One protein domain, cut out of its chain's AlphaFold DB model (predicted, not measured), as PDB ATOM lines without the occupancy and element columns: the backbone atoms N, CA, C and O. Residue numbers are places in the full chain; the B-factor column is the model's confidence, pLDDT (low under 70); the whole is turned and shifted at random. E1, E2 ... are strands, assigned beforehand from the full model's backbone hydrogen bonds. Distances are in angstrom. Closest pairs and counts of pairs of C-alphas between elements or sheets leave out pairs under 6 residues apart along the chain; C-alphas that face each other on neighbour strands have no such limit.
ATOM      1  N   THR A  68     164.236 139.626 158.586       95.19
ATOM      2  CA  THR A  68     164.583 139.320 157.193       95.19
ATOM      3  C   THR A  68     164.369 137.843 156.902       95.19
ATOM      4  O   THR A  68     164.988 137.000 157.539       95.19
ATOM      5  N   PHE A  69     163.569 137.535 155.885       94.94
ATOM      6  CA  PHE A  69     163.340 136.180 155.392       94.94
ATOM      7  C   PHE A  69     163.892 136.011 153.981       94.94
ATOM      8  O   PHE A  69     163.714 136.880 153.123       94.94
ATOM      9  N   LEU A  70     164.510 134.861 153.714       95.69
ATOM     10  CA  LEU A  70     164.833 134.459 152.350       95.69
ATOM     11  C   LEU A  70     163.647 133.721 151.729       95.69
ATOM     12  O   LEU A  70     163.130 132.763 152.306       95.69
ATOM     13  N   ALA A  71     163.224 134.168 150.553       96.88
ATOM     14  CA  ALA A  71     162.224 133.486 149.754       96.88
ATOM     15  C   ALA A  71     162.888 132.399 148.903       96.88
ATOM     16  O   ALA A  71     163.825 132.667 148.148       96.88
ATOM     17  N   ALA A  72     162.371 131.179 149.006       94.69
ATOM     18  CA  ALA A  72     162.748 130.065 148.155       94.69
ATOM     19  C   ALA A  72     162.198 130.269 146.738       94.69
ATOM     20  O   ALA A  72     161.072 130.727 146.561       94.69
ATOM     21  N   PHE A  73     162.978 129.890 145.730       93.81
ATOM     22  CA  PHE A  73     162.547 129.854 144.335       93.81
ATOM     23  C   PHE A  73     161.857 128.518 144.048       93.81
ATOM     24  O   PHE A  73     162.519 127.489 143.943       93.81
ATOM     25  N   VAL A  74     160.522 128.528 143.991       93.94
ATOM     26  CA  VAL A  74     159.701 127.303 143.969       93.94
ATOM     27  C   VAL A  74     159.237 126.938 142.560       93.94
ATOM     28  O   VAL A  74     159.080 125.756 142.262       93.94
ATOM     29  N   LEU A  75     159.035 127.929 141.686       92.00
ATOM     30  CA  LEU A  75     158.564 127.706 140.318       92.00
ATOM     31  C   LEU A  75     159.338 128.541 139.302       92.00
ATOM     32  O   LEU A  75     159.580 129.730 139.523       92.00
ATOM     33  N   ASP A  76     159.588 127.923 138.149       91.38
ATOM     34  CA  ASP A  76     159.993 128.569 136.908       91.38
ATOM     35  C   ASP A  76     159.315 127.899 135.708       91.38
ATOM     36  O   ASP A  76     159.683 126.788 135.318       91.38
ATOM     37  N   SER A  77     158.353 128.574 135.077       88.25
ATOM     38  CA  SER A  77     157.633 127.984 133.939       88.25
ATOM     39  C   SER A  77     158.521 127.721 132.718       88.25
ATOM     40  O   SER A  77     158.151 126.929 131.858       88.25
ATOM     41  N   HIS A  78     159.708 128.334 132.618       82.12
ATOM     42  CA  HIS A  78     160.661 128.016 131.545       82.12
ATOM     43  C   HIS A  78     161.376 126.675 131.743       82.12
ATOM     44  O   HIS A  78     161.964 126.156 130.794       82.12
ATOM     45  N   GLN A  79     161.368 126.131 132.960       75.56
ATOM     46  CA  GLN A  79     161.927 124.810 133.253       75.56
ATOM     47  C   GLN A  79     160.887 123.696 133.089       75.56
ATOM     48  O   GLN A  79     161.249 122.518 133.085       75.56
ATOM     49  N   GLU A  80     159.612 124.048 132.917       67.88
ATOM     50  CA  GLU A  80     158.556 123.089 132.630       67.88
ATOM     51  C   GLU A  80     158.595 122.659 131.151       67.88
ATOM     52  O   GLU A  80     158.864 123.473 130.261       67.88
ATOM     53  N   PRO A  81     158.342 121.373 130.847       58.41
ATOM     54  CA  PRO A  81     158.281 120.908 129.470       58.41
ATOM     55  C   PRO A  81     157.149 121.630 128.732       58.41
ATOM     56  O   PRO A  81     155.986 121.544 129.124       58.41
ATOM     57  N   ALA A  82     157.496 122.337 127.653       58.50
ATOM     58  CA  ALA A  82     156.521 123.055 126.843       58.50
ATOM     59  C   ALA A  82     155.419 122.092 126.357       58.50
ATOM     60  O   ALA A  82     155.744 121.043 125.784       58.50
ATOM     61  N   PRO A  83     154.129 122.432 126.530       54.31
ATOM     62  CA  PRO A  83     153.064 121.728 125.841       54.31
ATOM     63  C   PRO A  83     153.339 121.761 124.335       54.31
ATOM     64  O   PRO A  83     153.706 122.799 123.776       54.31
ATOM     65  N   ALA A  84     153.183 120.617 123.668       55.31
ATOM     66  CA  ALA A  84     153.075 120.614 122.219       55.31
ATOM     67  C   ALA A  84     151.906 121.537 121.857       55.31
ATOM     68  O   ALA A  84     150.840 121.389 122.437       55.31
ATOM     69  N   GLU A  85     152.127 122.450 120.907       53.78
ATOM     70  CA  GLU A  85     151.212 123.524 120.483       53.78
ATOM     71  C   GLU A  85     151.448 124.843 121.227       53.78
ATOM     72  O   GLU A  85     150.984 125.027 122.339       53.78
ATOM     73  N   HIS A  86     152.207 125.751 120.603       53.66
ATOM     74  CA  HIS A  86     151.862 127.157 120.324       53.66
ATOM     75  C   HIS A  86     153.023 127.755 119.509       53.66
ATOM     76  O   HIS A  86     154.115 128.017 120.011       53.66
ATOM     77  N   ARG A  87     152.827 127.917 118.195       55.38
ATOM     78  CA  ARG A  87     153.831 128.510 117.301       55.38
ATOM     79  C   ARG A  87     153.665 130.036 117.327       55.38
ATOM     80  O   ARG A  87     152.683 130.528 116.788       55.38
ATOM     81  N   GLY A  88     154.634 130.767 117.888       51.84
ATOM     82  CA  GLY A  88     154.826 132.200 117.592       51.84
ATOM     83  C   GLY A  88     154.889 133.187 118.763       51.84
ATOM     84  O   GLY A  88     155.149 134.358 118.509       51.84
ATOM     85  N   GLN A  89     154.714 132.759 120.014       50.72
ATOM     86  CA  GLN A  89     154.866 133.632 121.184       50.72
ATOM     87  C   GLN A  89     155.890 132.999 122.126       50.72
ATOM     88  O   GLN A  89     155.741 131.833 122.481       50.72
ATOM     89  N   THR A  90     156.947 133.726 122.503       57.31
ATOM     90  CA  THR A  90     157.703 133.372 123.712       57.31
ATOM     91  C   THR A  90     156.716 133.480 124.867       57.31
ATOM     92  O   THR A  90     156.225 134.587 125.091       57.31
ATOM     93  N   PRO A  91     156.339 132.367 125.519       66.06
ATOM     94  CA  PRO A  91     155.392 132.424 126.616       66.06
ATOM     95  C   PRO A  91     155.989 133.280 127.727       66.06
ATOM     96  O   PRO A  91     157.202 133.278 127.946       66.06
ATOM     97  N   ASP A  92     155.135 134.026 128.411       81.75
ATOM     98  CA  ASP A  92     155.572 134.794 129.560       81.75
ATOM     99  C   ASP A  92     156.097 133.841 130.638       81.75
ATOM    100  O   ASP A  92     155.502 132.792 130.913       81.75
ATOM    101  N   ARG A  93     157.221 134.202 131.255       90.50
ATOM    102  CA  ARG A  93     157.838 133.379 132.290       90.50
ATOM    103  C   ARG A  93     157.141 133.632 133.613       90.50
ATOM    104  O   ARG A  93     157.113 134.770 134.077       90.50
ATOM    105  N   ARG A  94     156.626 132.585 134.246       94.12
ATOM    106  CA  ARG A  94     156.081 132.651 135.598       94.12
ATOM    107  C   ARG A  94     157.120 132.171 136.597       94.12
ATOM    108  O   ARG A  94     157.731 131.123 136.399       94.12
ATOM    109  N   ILE A  95     157.294 132.942 137.659       95.25
ATOM    110  CA  ILE A  95     158.192 132.667 138.773       95.25
ATOM    111  C   ILE A  95     157.407 132.787 140.071       95.25
ATOM    112  O   ILE A  95     156.695 133.768 140.260       95.25
ATOM    113  N   ILE A  96     157.588 131.830 140.980       96.12
ATOM    114  CA  ILE A  96     157.049 131.914 142.342       96.12
ATOM    115  C   ILE A  96     158.213 131.903 143.329       96.12
ATOM    116  O   ILE A  96     159.009 130.959 143.360       96.12
ATOM    117  N   LEU A  97     158.295 132.968 144.126       97.38
ATOM    118  CA  LEU A  97     159.168 133.061 145.291       97.38
ATOM    119  C   LEU A  97     158.322 132.929 146.554       97.38
ATOM    120  O   LEU A  97     157.258 133.533 146.642       97.38
ATOM    121  N   GLN A  98     158.796 132.171 147.534       96.62
ATOM    122  CA  GLN A  98     157.960 131.759 148.654       96.62
ATOM    123  C   GLN A  98     158.724 131.738 149.975       96.62
ATOM    124  O   GLN A  98     159.809 131.168 150.075       96.62
ATOM    125  N   THR A  99     158.134 132.327 151.010       95.50
ATOM    126  CA  THR A  99     158.565 132.166 152.402       95.50
ATOM    127  C   THR A  99     157.602 131.228 153.144       95.50
ATOM    128  O   THR A  99     156.736 130.568 152.559       95.50
ATOM    129  N   GLN A 100     157.739 131.137 154.467       92.31
ATOM    130  CA  GLN A 100     156.771 130.413 155.291       92.31
ATOM    131  C   GLN A 100     155.387 131.078 155.287       92.31
ATOM    132  O   GLN A 100     154.391 130.373 155.400       92.31
ATOM    133  N   THR A 101     155.320 132.399 155.111       92.62
ATOM    134  CA  THR A 101     154.101 133.198 155.316       92.62
ATOM    135  C   THR A 101     153.671 134.012 154.102       92.62
ATOM    136  O   THR A 101     152.538 134.474 154.075       92.62
ATOM    137  N   ILE A 102     154.529 134.190 153.095       95.94
ATOM    138  CA  ILE A 102     154.272 135.058 151.940       95.94
ATOM    139  C   ILE A 102     154.645 134.341 150.645       95.94
ATOM    140  O   ILE A 102     155.720 133.742 150.566       95.94
ATOM    141  N   ASP A 103     153.805 134.489 149.621       96.50
ATOM    142  CA  ASP A 103     154.166 134.176 148.240       96.50
ATOM    143  C   ASP A 103     154.290 135.464 147.418       96.50
ATOM    144  O   ASP A 103     153.540 136.433 147.583       96.50
ATOM    145  N   ILE A 104     155.251 135.452 146.502       97.81
ATOM    146  CA  ILE A 104     155.471 136.477 145.492       97.81
ATOM    147  C   ILE A 104     155.370 135.775 144.139       97.81
ATOM    148  O   ILE A 104     156.299 135.084 143.709       97.81
ATOM    149  N   ASP A 105     154.234 135.952 143.475       96.81
ATOM    150  CA  ASP A 105     153.999 135.436 142.128       96.81
ATOM    151  C   ASP A 105     154.384 136.512 141.116       96.81
ATOM    152  O   ASP A 105     153.963 137.666 141.225       96.81
ATOM    153  N   MET A 106     155.221 136.158 140.150       96.94
ATOM    154  CA  MET A 106     155.751 137.079 139.157       96.94
ATOM    155  C   MET A 106     155.576 136.519 137.761       96.94
ATOM    156  O   MET A 106     155.882 135.365 137.476       96.94
ATOM    157  N   LYS A 107     155.174 137.401 136.860       95.75
ATOM    158  CA  LYS A 107     155.172 137.187 135.427       95.75
ATOM    159  C   LYS A 107     156.197 138.130 134.805       95.75
ATOM    160  O   LYS A 107     156.162 139.341 135.035       95.75
ATOM    161  N   ILE A 108     157.109 137.557 134.033       94.25
ATOM    162  CA  ILE A 108     158.234 138.250 133.421       94.25
ATOM    163  C   ILE A 108     158.125 138.123 131.909       94.25
ATOM    164  O   ILE A 108     158.150 137.020 131.358       94.25
ATOM    165  N   GLU A 109     158.047 139.268 131.244       91.75
ATOM    166  CA  GLU A 109     158.046 139.360 129.787       91.75
ATOM    167  C   GLU A 109     159.397 139.932 129.357       91.75
ATOM    168  O   GLU A 109     159.697 141.104 129.602       91.75
ATOM    169  N   ALA A 110     160.243 139.092 128.762       86.75
ATOM    170  CA  ALA A 110     161.602 139.457 128.378       86.75
ATOM    171  C   ALA A 110     161.715 139.714 126.869       86.75
ATOM    172  O   ALA A 110     161.258 138.928 126.041       86.75
ATOM    173  N   SER A 111     162.395 140.801 126.518       83.94
ATOM    174  CA  SER A 111     162.856 141.126 125.166       83.94
ATOM    175  C   SER A 111     164.357 140.820 125.020       83.94
ATOM    176  O   SER A 111     164.964 140.168 125.872       83.94
ATOM    177  N   GLN A 112     165.004 141.275 123.940       79.62
ATOM    178  CA  GLN A 112     166.450 141.067 123.770       79.62
ATOM    179  C   GLN A 112     167.292 141.762 124.854       79.62
ATOM    180  O   GLN A 112     168.293 141.193 125.286       79.62
ATOM    181  N   HIS A 113     166.888 142.948 125.323       83.25
ATOM    182  CA  HIS A 113     167.702 143.773 126.230       83.25
ATOM    183  C   HIS A 113     167.041 144.059 127.580       83.25
ATOM    184  O   HIS A 113     167.734 144.228 128.585       83.25
ATOM    185  N   GLU A 114     165.715 144.060 127.617       90.69
ATOM    186  CA  GLU A 114     164.935 144.470 128.781       90.69
ATOM    187  C   GLU A 114     163.875 143.433 129.130       90.69
ATOM    188  O   GLU A 114     163.424 142.682 128.265       90.69
ATOM    189  N   ALA A 115     163.449 143.435 130.384       91.44
ATOM    190  CA  ALA A 115     162.325 142.680 130.891       91.44
ATOM    191  C   ALA A 115     161.304 143.619 131.540       91.44
ATOM    192  O   ALA A 115     161.655 144.631 132.154       91.44
ATOM    193  N   SER A 116     160.031 143.265 131.421       94.44
ATOM    194  CA  SER A 116     158.971 143.816 132.254       94.44
ATOM    195  C   SER A 116     158.544 142.773 133.277       94.44
ATOM    196  O   SER A 116     158.584 141.571 133.008       94.44
ATOM    197  N   ILE A 117     158.192 143.236 134.473       96.56
ATOM    198  CA  ILE A 117     157.780 142.385 135.584       96.56
ATOM    199  C   ILE A 117     156.445 142.914 136.080       96.56
ATOM    200  O   ILE A 117     156.331 144.081 136.461       96.56
ATOM    201  N   ILE A 118     155.442 142.050 136.110       97.50
ATOM    202  CA  ILE A 118     154.243 142.242 136.918       97.50
ATOM    203  C   ILE A 118     154.252 141.156 137.981       97.50
ATOM    204  O   ILE A 118     154.483 139.990 137.673       97.50
ATOM    205  N   GLY A 119     154.016 141.529 139.230       97.56
ATOM    206  CA  GLY A 119     153.897 140.552 140.294       97.56
ATOM    207  C   GLY A 119     152.826 140.915 141.296       97.56
ATOM    208  O   GLY A 119     152.301 142.029 141.290       97.56
ATOM    209  N   GLN A 120     152.504 139.945 142.137       97.81
ATOM    210  CA  GLN A 120     151.518 140.058 143.194       97.81
ATOM    211  C   GLN A 120     152.068 139.427 144.470       97.81
ATOM    212  O   GLN A 120     152.728 138.389 144.419       97.81
ATOM    213  N   ILE A 121     151.811 140.075 145.604       97.69
ATOM    214  CA  ILE A 121     152.254 139.621 146.924       97.69
ATOM    215  C   ILE A 121     151.032 139.257 147.755       97.69
ATOM    216  O   ILE A 121     150.104 140.062 147.897       97.69
ATOM    217  N   LEU A 122     151.047 138.049 148.304       95.25
ATOM    218  CA  LEU A 122     149.922 137.473 149.021       95.25
ATOM    219  C   LEU A 122     150.379 136.703 150.260       95.25
ATOM    220  O   LEU A 122     151.447 136.091 150.279       95.25
ATOM    221  N   GLU A 123     149.568 136.787 151.310       94.31
ATOM    222  CA  GLU A 123     149.755 136.009 152.529       94.31
ATOM    223  C   GLU A 123     149.371 134.553 152.278       94.31
ATOM    224  O   GLU A 123     148.305 134.244 151.740       94.31
ATOM    225  N   ARG A 124     150.256 133.641 152.671       89.94
ATOM    226  CA  ARG A 124     150.048 132.210 152.482       89.94
ATOM    227  C   ARG A 124     148.871 131.727 153.299       89.94
ATOM    228  O   ARG A 124     148.666 132.145 154.432       89.94
ATOM    229  N   GLU A 125     148.131 130.798 152.703       86.06
ATOM    230  CA  GLU A 125     146.956 130.168 153.316       86.06
ATOM    231  C   GLU A 125     145.817 131.152 153.634       86.06
ATOM    232  O   GLU A 125     144.818 130.770 154.244       86.06
ATOM    233  N   THR A 126     145.916 132.399 153.166       86.81
ATOM    234  CA  THR A 126     144.855 133.398 153.259       86.81
ATOM    235  C   THR A 126     144.480 133.916 151.868       86.81
ATOM    236  O   THR A 126     145.042 133.529 150.845       86.81
ATOM    237  N   THR A 127     143.472 134.784 151.819       84.56
ATOM    238  CA  THR A 127     143.101 135.538 150.614       84.56
ATOM    239  C   THR A 127     143.571 136.992 150.688       84.56
ATOM    240  O   THR A 127     143.071 137.836 149.944       84.56
ATOM    241  N   ASN A 128     144.462 137.312 151.631       93.00
ATOM    242  CA  ASN A 128     144.897 138.677 151.879       93.00
ATOM    243  C   ASN A 128     146.039 139.051 150.940       93.00
ATOM    244  O   ASN A 128     147.049 138.353 150.827       93.00
ATOM    245  N   PHE A 129     145.887 140.204 150.298       95.06
ATOM    246  CA  PHE A 129     146.938 140.806 149.498       95.06
ATOM    247  C   PHE A 129     147.762 141.772 150.337       95.06
ATOM    248  O   PHE A 129     147.220 142.588 151.089       95.06
ATOM    249  N   VAL A 130     149.077 141.743 150.140       96.00
ATOM    250  CA  VAL A 130     149.981 142.655 150.834       96.00
ATOM    251  C   VAL A 130     150.030 143.980 150.083       96.00
ATOM    252  O   VAL A 130     150.797 144.165 149.134       96.00
ATOM    253  N   SER A 131     149.200 144.923 150.514       95.94
ATOM    254  CA  SER A 131     149.180 146.282 149.965       95.94
ATOM    255  C   SER A 131     150.249 147.184 150.585       95.94
ATOM    256  O   SER A 131     150.665 146.994 151.728       95.94
ATOM    257  N   ARG A 132     150.680 148.209 149.838       96.19
ATOM    258  CA  ARG A 132     151.642 149.236 150.281       96.19
ATOM    259  C   ARG A 132     153.013 148.700 150.724       96.19
ATOM    260  O   ARG A 132     153.754 149.419 151.402       96.19
ATOM    261  N   ALA A 133     153.378 147.486 150.326       97.44
ATOM    262  CA  ALA A 133     154.732 146.979 150.483       97.44
ATOM    263  C   ALA A 133     155.667 147.705 149.514       97.44
ATOM    264  O   ALA A 133     155.305 147.947 148.362       97.44
ATOM    265  N   VAL A 134     156.872 148.056 149.969       98.06
ATOM    266  CA  VAL A 134     157.912 148.579 149.073       98.06
ATOM    267  C   VAL A 134     158.576 147.398 148.403       98.06
ATOM    268  O   VAL A 134     159.176 146.570 149.081       98.06
ATOM    269  N   VAL A 135     158.481 147.346 147.083       98.50
ATOM    270  CA  VAL A 135     159.141 146.339 146.264       98.50
ATOM    271  C   VAL A 135     160.308 147.004 145.564       98.50
ATOM    272  O   VAL A 135     160.134 148.023 144.896       98.50
ATOM    273  N   THR A 136     161.493 146.431 145.703       98.12
ATOM    274  CA  THR A 136     162.727 146.930 145.106       98.12
ATOM    275  C   THR A 136     163.386 145.803 144.331       98.12
ATOM    276  O   THR A 136     163.649 144.737 144.877       98.12
ATOM    277  N   VAL A 137     163.670 146.037 143.055       97.38
ATOM    278  CA  VAL A 137     164.508 145.142 142.255       97.38
ATOM    279  C   VAL A 137     165.941 145.636 142.355       97.38
ATOM    280  O   VAL A 137     166.201 146.840 142.269       97.38
ATOM    281  N   MET A 138     166.872 144.708 142.535       96.38
ATOM    282  CA  MET A 138     168.291 144.982 142.707       96.38
ATOM    283  C   MET A 138     169.124 144.135 141.749       96.38
ATOM    284  O   MET A 138     168.795 142.983 141.456       96.38
ATOM    285  N   ARG A 139     170.237 144.705 141.288       93.00
ATOM    286  CA  ARG A 139     171.326 143.957 140.662       93.00
ATOM    287  C   ARG A 139     172.443 143.846 141.678       93.00
ATOM    288  O   ARG A 139     172.960 144.865 142.129       93.00
ATOM    289  N   ASP A 140     172.765 142.613 142.051       90.50
ATOM    290  CA  ASP A 140     173.590 142.349 143.225       90.50
ATOM    291  C   ASP A 140     172.988 143.095 144.435       90.50
ATOM    292  O   ASP A 140     171.805 142.882 144.724       90.50
ATOM    293  N   ASN A 141     173.733 143.986 145.094       90.06
ATOM    294  CA  ASN A 141     173.260 144.788 146.228       90.06
ATOM    295  C   ASN A 141     172.806 146.217 145.851       90.06
ATOM    296  O   ASN A 141     172.587 147.040 146.744       90.06
ATOM    297  N   ILE A 142     172.699 146.529 144.553       91.88
ATOM    298  CA  ILE A 142     172.380 147.870 144.045       91.88
ATOM    299  C   ILE A 142     170.909 147.926 143.605       91.88
ATOM    300  O   ILE A 142     170.538 147.230 142.654       91.88
ATOM    301  N   PRO A 143     170.068 148.774 144.227       95.00
ATOM    302  CA  PRO A 143     168.712 149.045 143.757       95.00
ATOM    303  C   PRO A 143     168.699 149.606 142.336       95.00
ATOM    304  O   PRO A 143     169.349 150.609 142.054       95.00
ATOM    305  N   ILE A 144     167.927 148.972 141.453       96.19
ATOM    306  CA  ILE A 144     167.736 149.432 140.069       96.19
ATOM    307  C   ILE A 144     166.350 150.039 139.845       96.19
ATOM    308  O   ILE A 144     166.204 150.943 139.028       96.19
ATOM    309  N   ALA A 145     165.338 149.576 140.579       97.06
ATOM    310  CA  ALA A 145     163.992 150.133 140.534       97.06
ATOM    311  C   ALA A 145     163.254 149.858 141.844       97.06
ATOM    312  O   ALA A 145     163.492 148.838 142.490       97.06
ATOM    313  N   SER A 146     162.325 150.739 142.216       98.06
ATOM    314  CA  SER A 146     161.453 150.537 143.373       98.06
ATOM    315  C   SER A 146     160.036 151.013 143.083       98.06
ATOM    316  O   SER A 146     159.839 152.005 142.385       98.06
ATOM    317  N   THR A 147     159.050 150.315 143.636       98.50
ATOM    318  CA  THR A 147     157.630 150.671 143.550       98.50
ATOM    319  C   THR A 147     156.892 150.251 144.823       98.50
ATOM    320  O   THR A 147     157.484 149.657 145.725       98.50
ATOM    321  N   LEU A 148     155.607 150.582 144.912       98.25
ATOM    322  CA  LEU A 148     154.708 150.127 145.969       98.25
ATOM    323  C   LEU A 148     153.693 149.140 145.400       98.25
ATOM    324  O   LEU A 148     153.238 149.315 144.269       98.25
ATOM    325  N   THR A 149     153.297 148.150 146.198       98.38
ATOM    326  CA  THR A 149     152.115 147.351 145.866       98.38
ATOM    327  C   THR A 149     150.834 148.165 146.026       98.38
ATOM    328  O   THR A 149     150.694 148.975 146.950       98.38
ATOM    329  N   ASP A 150     149.879 147.940 145.126       97.81
ATOM    330  CA  ASP A 150     148.531 148.495 145.226       97.81
ATOM    331  C   ASP A 150     147.645 147.711 146.220       97.81
ATOM    332  O   ASP A 150     148.105 146.822 146.935       97.81
ATOM    333  N   ASN A 151     146.353 148.044 146.287       95.88
ATOM    334  CA  ASN A 151     145.399 147.384 147.191       95.88
ATOM    335  C   ASN A 151     145.140 145.910 146.842       95.88
ATOM    336  O   ASN A 151     144.637 145.171 147.681       95.88
ATOM    337  N   ALA A 152     145.469 145.489 145.620       96.12
ATOM    338  CA  ALA A 152     145.421 144.098 145.195       96.12
ATOM    339  C   ALA A 152     146.791 143.415 145.350       96.12
ATOM    340  O   ALA A 152     147.013 142.356 144.770       96.12
ATOM    341  N   GLY A 153     147.739 144.025 146.073       97.38
ATOM    342  CA  GLY A 153     149.086 143.488 146.268       97.38
ATOM    343  C   GLY A 153     149.933 143.475 144.997       97.38
ATOM    344  O   GLY A 153     150.973 142.823 144.972       97.38
ATOM    345  N   THR A 154     149.500 144.164 143.937       98.38
ATOM    346  CA  THR A 154     150.150 144.120 142.626       98.38
ATOM    347  C   THR A 154     151.246 145.171 142.530       98.38
ATOM    348  O   THR A 154     151.052 146.322 142.922       98.38
ATOM    349  N   PHE A 155     152.386 144.800 141.952       98.56
ATOM    350  CA  PHE A 155     153.480 145.702 141.605       98.56
ATOM    351  C   PHE A 155     153.895 145.527 140.143       98.56
ATOM    352  O   PHE A 155     153.652 144.490 139.519       98.56
ATOM    353  N   ARG A 156     154.515 146.566 139.574       98.25
ATOM    354  CA  ARG A 156     154.926 146.597 138.165       98.25
ATOM    355  C   ARG A 156     156.267 147.291 137.993       98.25
ATOM    356  O   ARG A 156     156.486 148.363 138.552       98.25
ATOM    357  N   PHE A 157     157.106 146.707 137.148       97.38
ATOM    358  CA  PHE A 157     158.344 147.288 136.655       97.38
ATOM    359  C   PHE A 157     158.395 147.171 135.134       97.38
ATOM    360  O   PHE A 157     158.062 146.130 134.569       97.38
ATOM    361  N   ALA A 158     158.838 148.235 134.475       93.81
ATOM    362  CA  ALA A 158     159.087 148.258 133.041       93.81
ATOM    363  C   ALA A 158     160.576 148.512 132.790       93.81
ATOM    364  O   ALA A 158     161.232 149.144 133.617       93.81
ATOM    365  N   ALA A 159     161.082 148.041 131.648       89.88
ATOM    366  CA  ALA A 159     162.439 148.319 131.177       89.88
ATOM    367  C   ALA A 159     163.556 147.935 132.174       89.88
ATOM    368  O   ALA A 159     164.511 148.679 132.395       89.88
ATOM    369  N   ILE A 160     163.446 146.762 132.805       93.00
ATOM    370  CA  ILE A 160     164.479 146.244 133.706       93.00
ATOM    371  C   ILE A 160     165.543 145.510 132.890       93.00
ATOM    372  O   ILE A 160     165.231 144.611 132.114       93.00
ATOM    373  N   GLY A 161     166.816 145.864 133.066       90.88
ATOM    374  CA  GLY A 161     167.909 145.179 132.373       90.88
ATOM    375  C   GLY A 161     167.965 143.687 132.722       90.88
ATOM    376  O   GLY A 161     167.886 143.319 133.896       90.88
ATOM    377  N   ARG A 162     168.160 142.834 131.709       88.94
ATOM    378  CA  ARG A 162     168.166 141.370 131.871       88.94
ATOM    379  C   ARG A 162     169.330 140.832 132.706       88.94
ATOM    380  O   ARG A 162     170.381 141.470 132.831       88.94
ATOM    381  N   GLY A 163     169.152 139.624 133.235       89.69
ATOM    382  CA  GLY A 163     170.135 138.879 134.020       89.69
ATOM    383  C   GLY A 163     169.562 138.302 135.316       89.69
ATOM    384  O   GLY A 163     168.353 138.301 135.540       89.69
ATOM    385  N   ALA A 164     170.452 137.804 136.174       92.00
ATOM    386  CA  ALA A 164     170.099 137.410 137.535       92.00
ATOM    387  C   ALA A 164     169.895 138.663 138.395       92.00
ATOM    388  O   ALA A 164     170.784 139.515 138.468       92.00
ATOM    389  N   LEU A 165     168.732 138.761 139.028       94.94
ATOM    390  CA  LEU A 165     168.322 139.888 139.854       94.94
ATOM    391  C   LEU A 165     167.932 139.402 141.249       94.94
ATOM    392  O   LEU A 165     167.649 138.222 141.462       94.94
ATOM    393  N   ASN A 166     167.897 140.338 142.190       96.19
ATOM    394  CA  ASN A 166     167.308 140.139 143.504       96.19
ATOM    395  C   ASN A 166     166.048 141.002 143.628       96.19
ATOM    396  O   ASN A 166     165.969 142.087 143.048       96.19
ATOM    397  N   ILE A 167     165.073 140.537 144.399       97.44
ATOM    398  CA  ILE A 167     163.920 141.322 144.836       97.44
ATOM    399  C   ILE A 167     163.992 141.499 146.348       97.44
ATOM    400  O   ILE A 167     164.296 140.554 147.074       97.44
ATOM    401  N   GLN A 168     163.713 142.711 146.807       97.69
ATOM    402  CA  GLN A 168     163.468 143.031 148.201       97.69
ATOM    403  C   GLN A 168     162.028 143.504 148.346       97.69
ATOM    404  O   GLN A 168     161.587 144.390 147.616       97.69
ATOM    405  N   VAL A 169     161.311 142.940 149.308       97.75
ATOM    406  CA  VAL A 169     159.977 143.392 149.702       97.75
ATOM    407  C   VAL A 169     160.042 143.831 151.153       97.75
ATOM    408  O   VAL A 169     160.450 143.052 152.006       97.75
ATOM    409  N   VAL A 170     159.631 145.063 151.444       96.94
ATOM    410  CA  VAL A 170     159.523 145.581 152.813       96.94
ATOM    411  C   VAL A 170     158.058 145.836 153.142       96.94
ATOM    412  O   VAL A 170     157.421 146.725 152.563       96.94
ATOM    413  N   ILE A 171     157.543 145.073 154.101       95.50
ATOM    414  CA  ILE A 171     156.187 145.160 154.641       95.50
ATOM    415  C   ILE A 171     156.285 145.859 155.996       95.50
ATOM    416  O   ILE A 171     156.592 145.251 157.018       95.50
ATOM    417  N   ARG A 172     156.062 147.175 156.004       91.81
ATOM    418  CA  ARG A 172     156.259 147.994 157.214       91.81
ATOM    419  C   ARG A 172     155.248 147.721 158.321       91.81
ATOM    420  O   ARG A 172     155.562 147.993 159.471       91.81
ATOM    421  N   ALA A 173     154.052 147.244 157.976       88.88
ATOM    422  CA  ALA A 173     153.021 146.929 158.963       88.88
ATOM    423  C   ALA A 173     153.488 145.834 159.936       88.88
ATOM    424  O   ALA A 173     153.235 145.946 161.132       88.88
ATOM    425  N   ASP A 174     154.258 144.871 159.424       88.56
ATOM    426  CA  ASP A 174     154.689 143.681 160.161       88.56
ATOM    427  C   ASP A 174     156.202 143.652 160.388       88.56
ATOM    428  O   ASP A 174     156.757 142.596 160.683       88.56
ATOM    429  N   SER A 175     156.898 144.782 160.186       94.12
ATOM    430  CA  SER A 175     158.361 144.855 160.309       94.12
ATOM    431  C   SER A 175     159.059 143.699 159.578       94.12
ATOM    432  O   SER A 175     159.957 143.052 160.104       94.12
ATOM    433  N   THR A 176     158.609 143.391 158.362       95.06
ATOM    434  CA  THR A 176     159.073 142.219 157.615       95.06
ATOM    435  C   THR A 176     159.814 142.653 156.360       95.06
ATOM    436  O   THR A 176     159.332 143.488 155.589       95.06
ATOM    437  N   ARG A 177     160.981 142.054 156.129       96.62
ATOM    438  CA  ARG A 177     161.766 142.185 154.903       96.62
ATOM    439  C   ARG A 177     161.932 140.817 154.259       96.62
ATOM    440  O   ARG A 177     162.362 139.870 154.901       96.62
ATOM    441  N   ILE A 178     161.631 140.706 152.976       97.12
ATOM    442  CA  ILE A 178     161.798 139.471 152.209       97.12
ATOM    443  C   ILE A 178     162.829 139.719 151.126       97.12
ATOM    444  O   ILE A 178     162.748 140.727 150.426       97.12
ATOM    445  N   LEU A 179     163.772 138.796 150.979       97.50
ATOM    446  CA  LEU A 179     164.762 138.803 149.913       97.50
ATOM    447  C   LEU A 179     164.601 137.544 149.063       97.50
ATOM    448  O   LEU A 179     164.575 136.438 149.594       97.50
ATOM    449  N   GLY A 180     164.536 137.693 147.744       97.12
ATOM    450  CA  GLY A 180     164.540 136.568 146.804       97.12
ATOM    451  C   GLY A 180     165.467 136.822 145.621       97.12
ATOM    452  O   GLY A 180     165.757 137.974 145.300       97.12
ATOM    453  N   ALA A 181     165.937 135.759 144.973       96.50
ATOM    454  CA  ALA A 181     166.706 135.843 143.732       96.50
ATOM    455  C   ALA A 181     165.905 135.234 142.586       96.50
ATOM    456  O   ALA A 181     165.237 134.218 142.760       96.50
ATOM    457  N   PHE A 182     165.975 135.853 141.410       94.38
ATOM    458  CA  PHE A 182     165.267 135.368 140.235       94.38
ATOM    459  C   PHE A 182     165.993 135.742 138.928       94.38
ATOM    460  O   PHE A 182     166.631 136.795 138.827       94.38
ATOM    461  N   PRO A 183     165.924 134.881 137.905       91.31
ATOM    462  CA  PRO A 183     166.413 135.178 136.557       91.31
ATOM    463  C   PRO A 183     165.385 135.939 135.690       91.31
ATOM    464  O   PRO A 183     164.178 135.745 135.820       91.31
ATOM    465  N   THR A 184     165.872 136.736 134.730       83.25
ATOM    466  CA  THR A 184     165.084 137.433 133.679       83.25
ATOM    467  C   THR A 184     165.562 137.108 132.262       83.25
ATOM    468  O   THR A 184     166.683 136.582 132.094       83.25
TER     469      THR A 184
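What this domain is: This is residues 68 to 184 of the 184 residues of an uncharacterized protein of Acidobacteria bacterium (UniProt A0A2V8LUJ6). Two strongly twisted sheets of five strands lie face to face as a sandwich, their strands crossed at 37 degrees. At one side of the sandwich E1 runs on into E2, from one sheet to the other; on the other side the edge strands E7 and E8 come close, and residues 83 to 89 of the E2 to E3 loop stick out from one end. The printed part has 117 residues, with no named helix and ten named strands, E1 to E10 in that order along the chain, and its class is all strand. One sheet runs E1, E10, E9, E6, E7 and is mixed; the other runs E2, E3, E4, E5, E8 and is all antiparallel. The whole is compact, with a radius of gyration of the C-alphas of 14.2 A and spans of 45, 32 and 24 A.

How they stand to each other: E1, residues 68 to 70, is an edge strand and the parallel neighbour of E10, residues 176 to 183, at 28 degrees, with N 69 and O 177 2.8 A apart, within hydrogen-bond range. E1 runs on into E2, residues 72 to 76, across a break of 1 residue at 40 degrees. E2, E3, residues 93 to 98, E4, residues 102 to 110, and E5, residues 114 to 123, form a meander, each strand the antiparallel neighbour of the one before. Within hydrogen-bond range are N 72 and O 98 at 2.8 A between E2 and E3, N 95 and O 106 at 2.8 A between E3 and E4, and N 107 and O 118 at 2.8 A between E4 and E5. E8, residues 154 to 161, is the antiparallel neighbour of E5, with N 115 and O 160 at 2.7 A; it bends by 60 degrees at residue 158. In the other sheet E6, residues 134 to 139, and E7, residues 142 to 148, form a hairpin, with N 135 and O 147 at 2.9 A. E9, residues 164 to 171, is the antiparallel neighbour of E6, with N 136 and O 168 at 2.8 A, and forms a hairpin with E10, with N 167 and O 180 at 2.8 A. The parts of the two sheets that face each other are 10.3 A apart centre to centre, their best planes 4 degrees apart. Between the sheets, the closest C-alphas of E7 and E8 are those of Leu 148 and Phe 155, 6.3 A apart, and those of E2 and E10 are Ala 72 and Gly 180, 6.9 A apart. E4 and E10 are near each other, while E5 and E10 are apart.

Where its parts are: E1 begins at C-alpha 68, (164.583, 139.320, 157.193), and is 6.9 A long; E2 is 11.7 A and E3 16.4 A. E4 measures 25.1 A and E5, the longest strand by residues, 29.4 A, from C-alpha 114 at (164.935, 144.470, 128.781). E6 is 16.5 A long, E7 17.9 A and E8 20.5 A. E9 and E10 are each 23.4 A, and E10 ends at C-alpha 183, (166.413, 135.178, 136.557).

The domain as a whole: The two C-alphas farthest apart are those of Arg 87 and Ser 175, 46.2 A. The printed part runs from residue 68 to 184, the chain's last residue, and has no cut. The link from E2 to E3, 16 residues, is long, and residues 83 to 89 in it stand free. The link from E5 to E6, 10 residues, is short but not tight, and the other links are tight. The mean pLDDT of the printed part is 90.0; residues 80 to 91 are under 70, the model's low confidence.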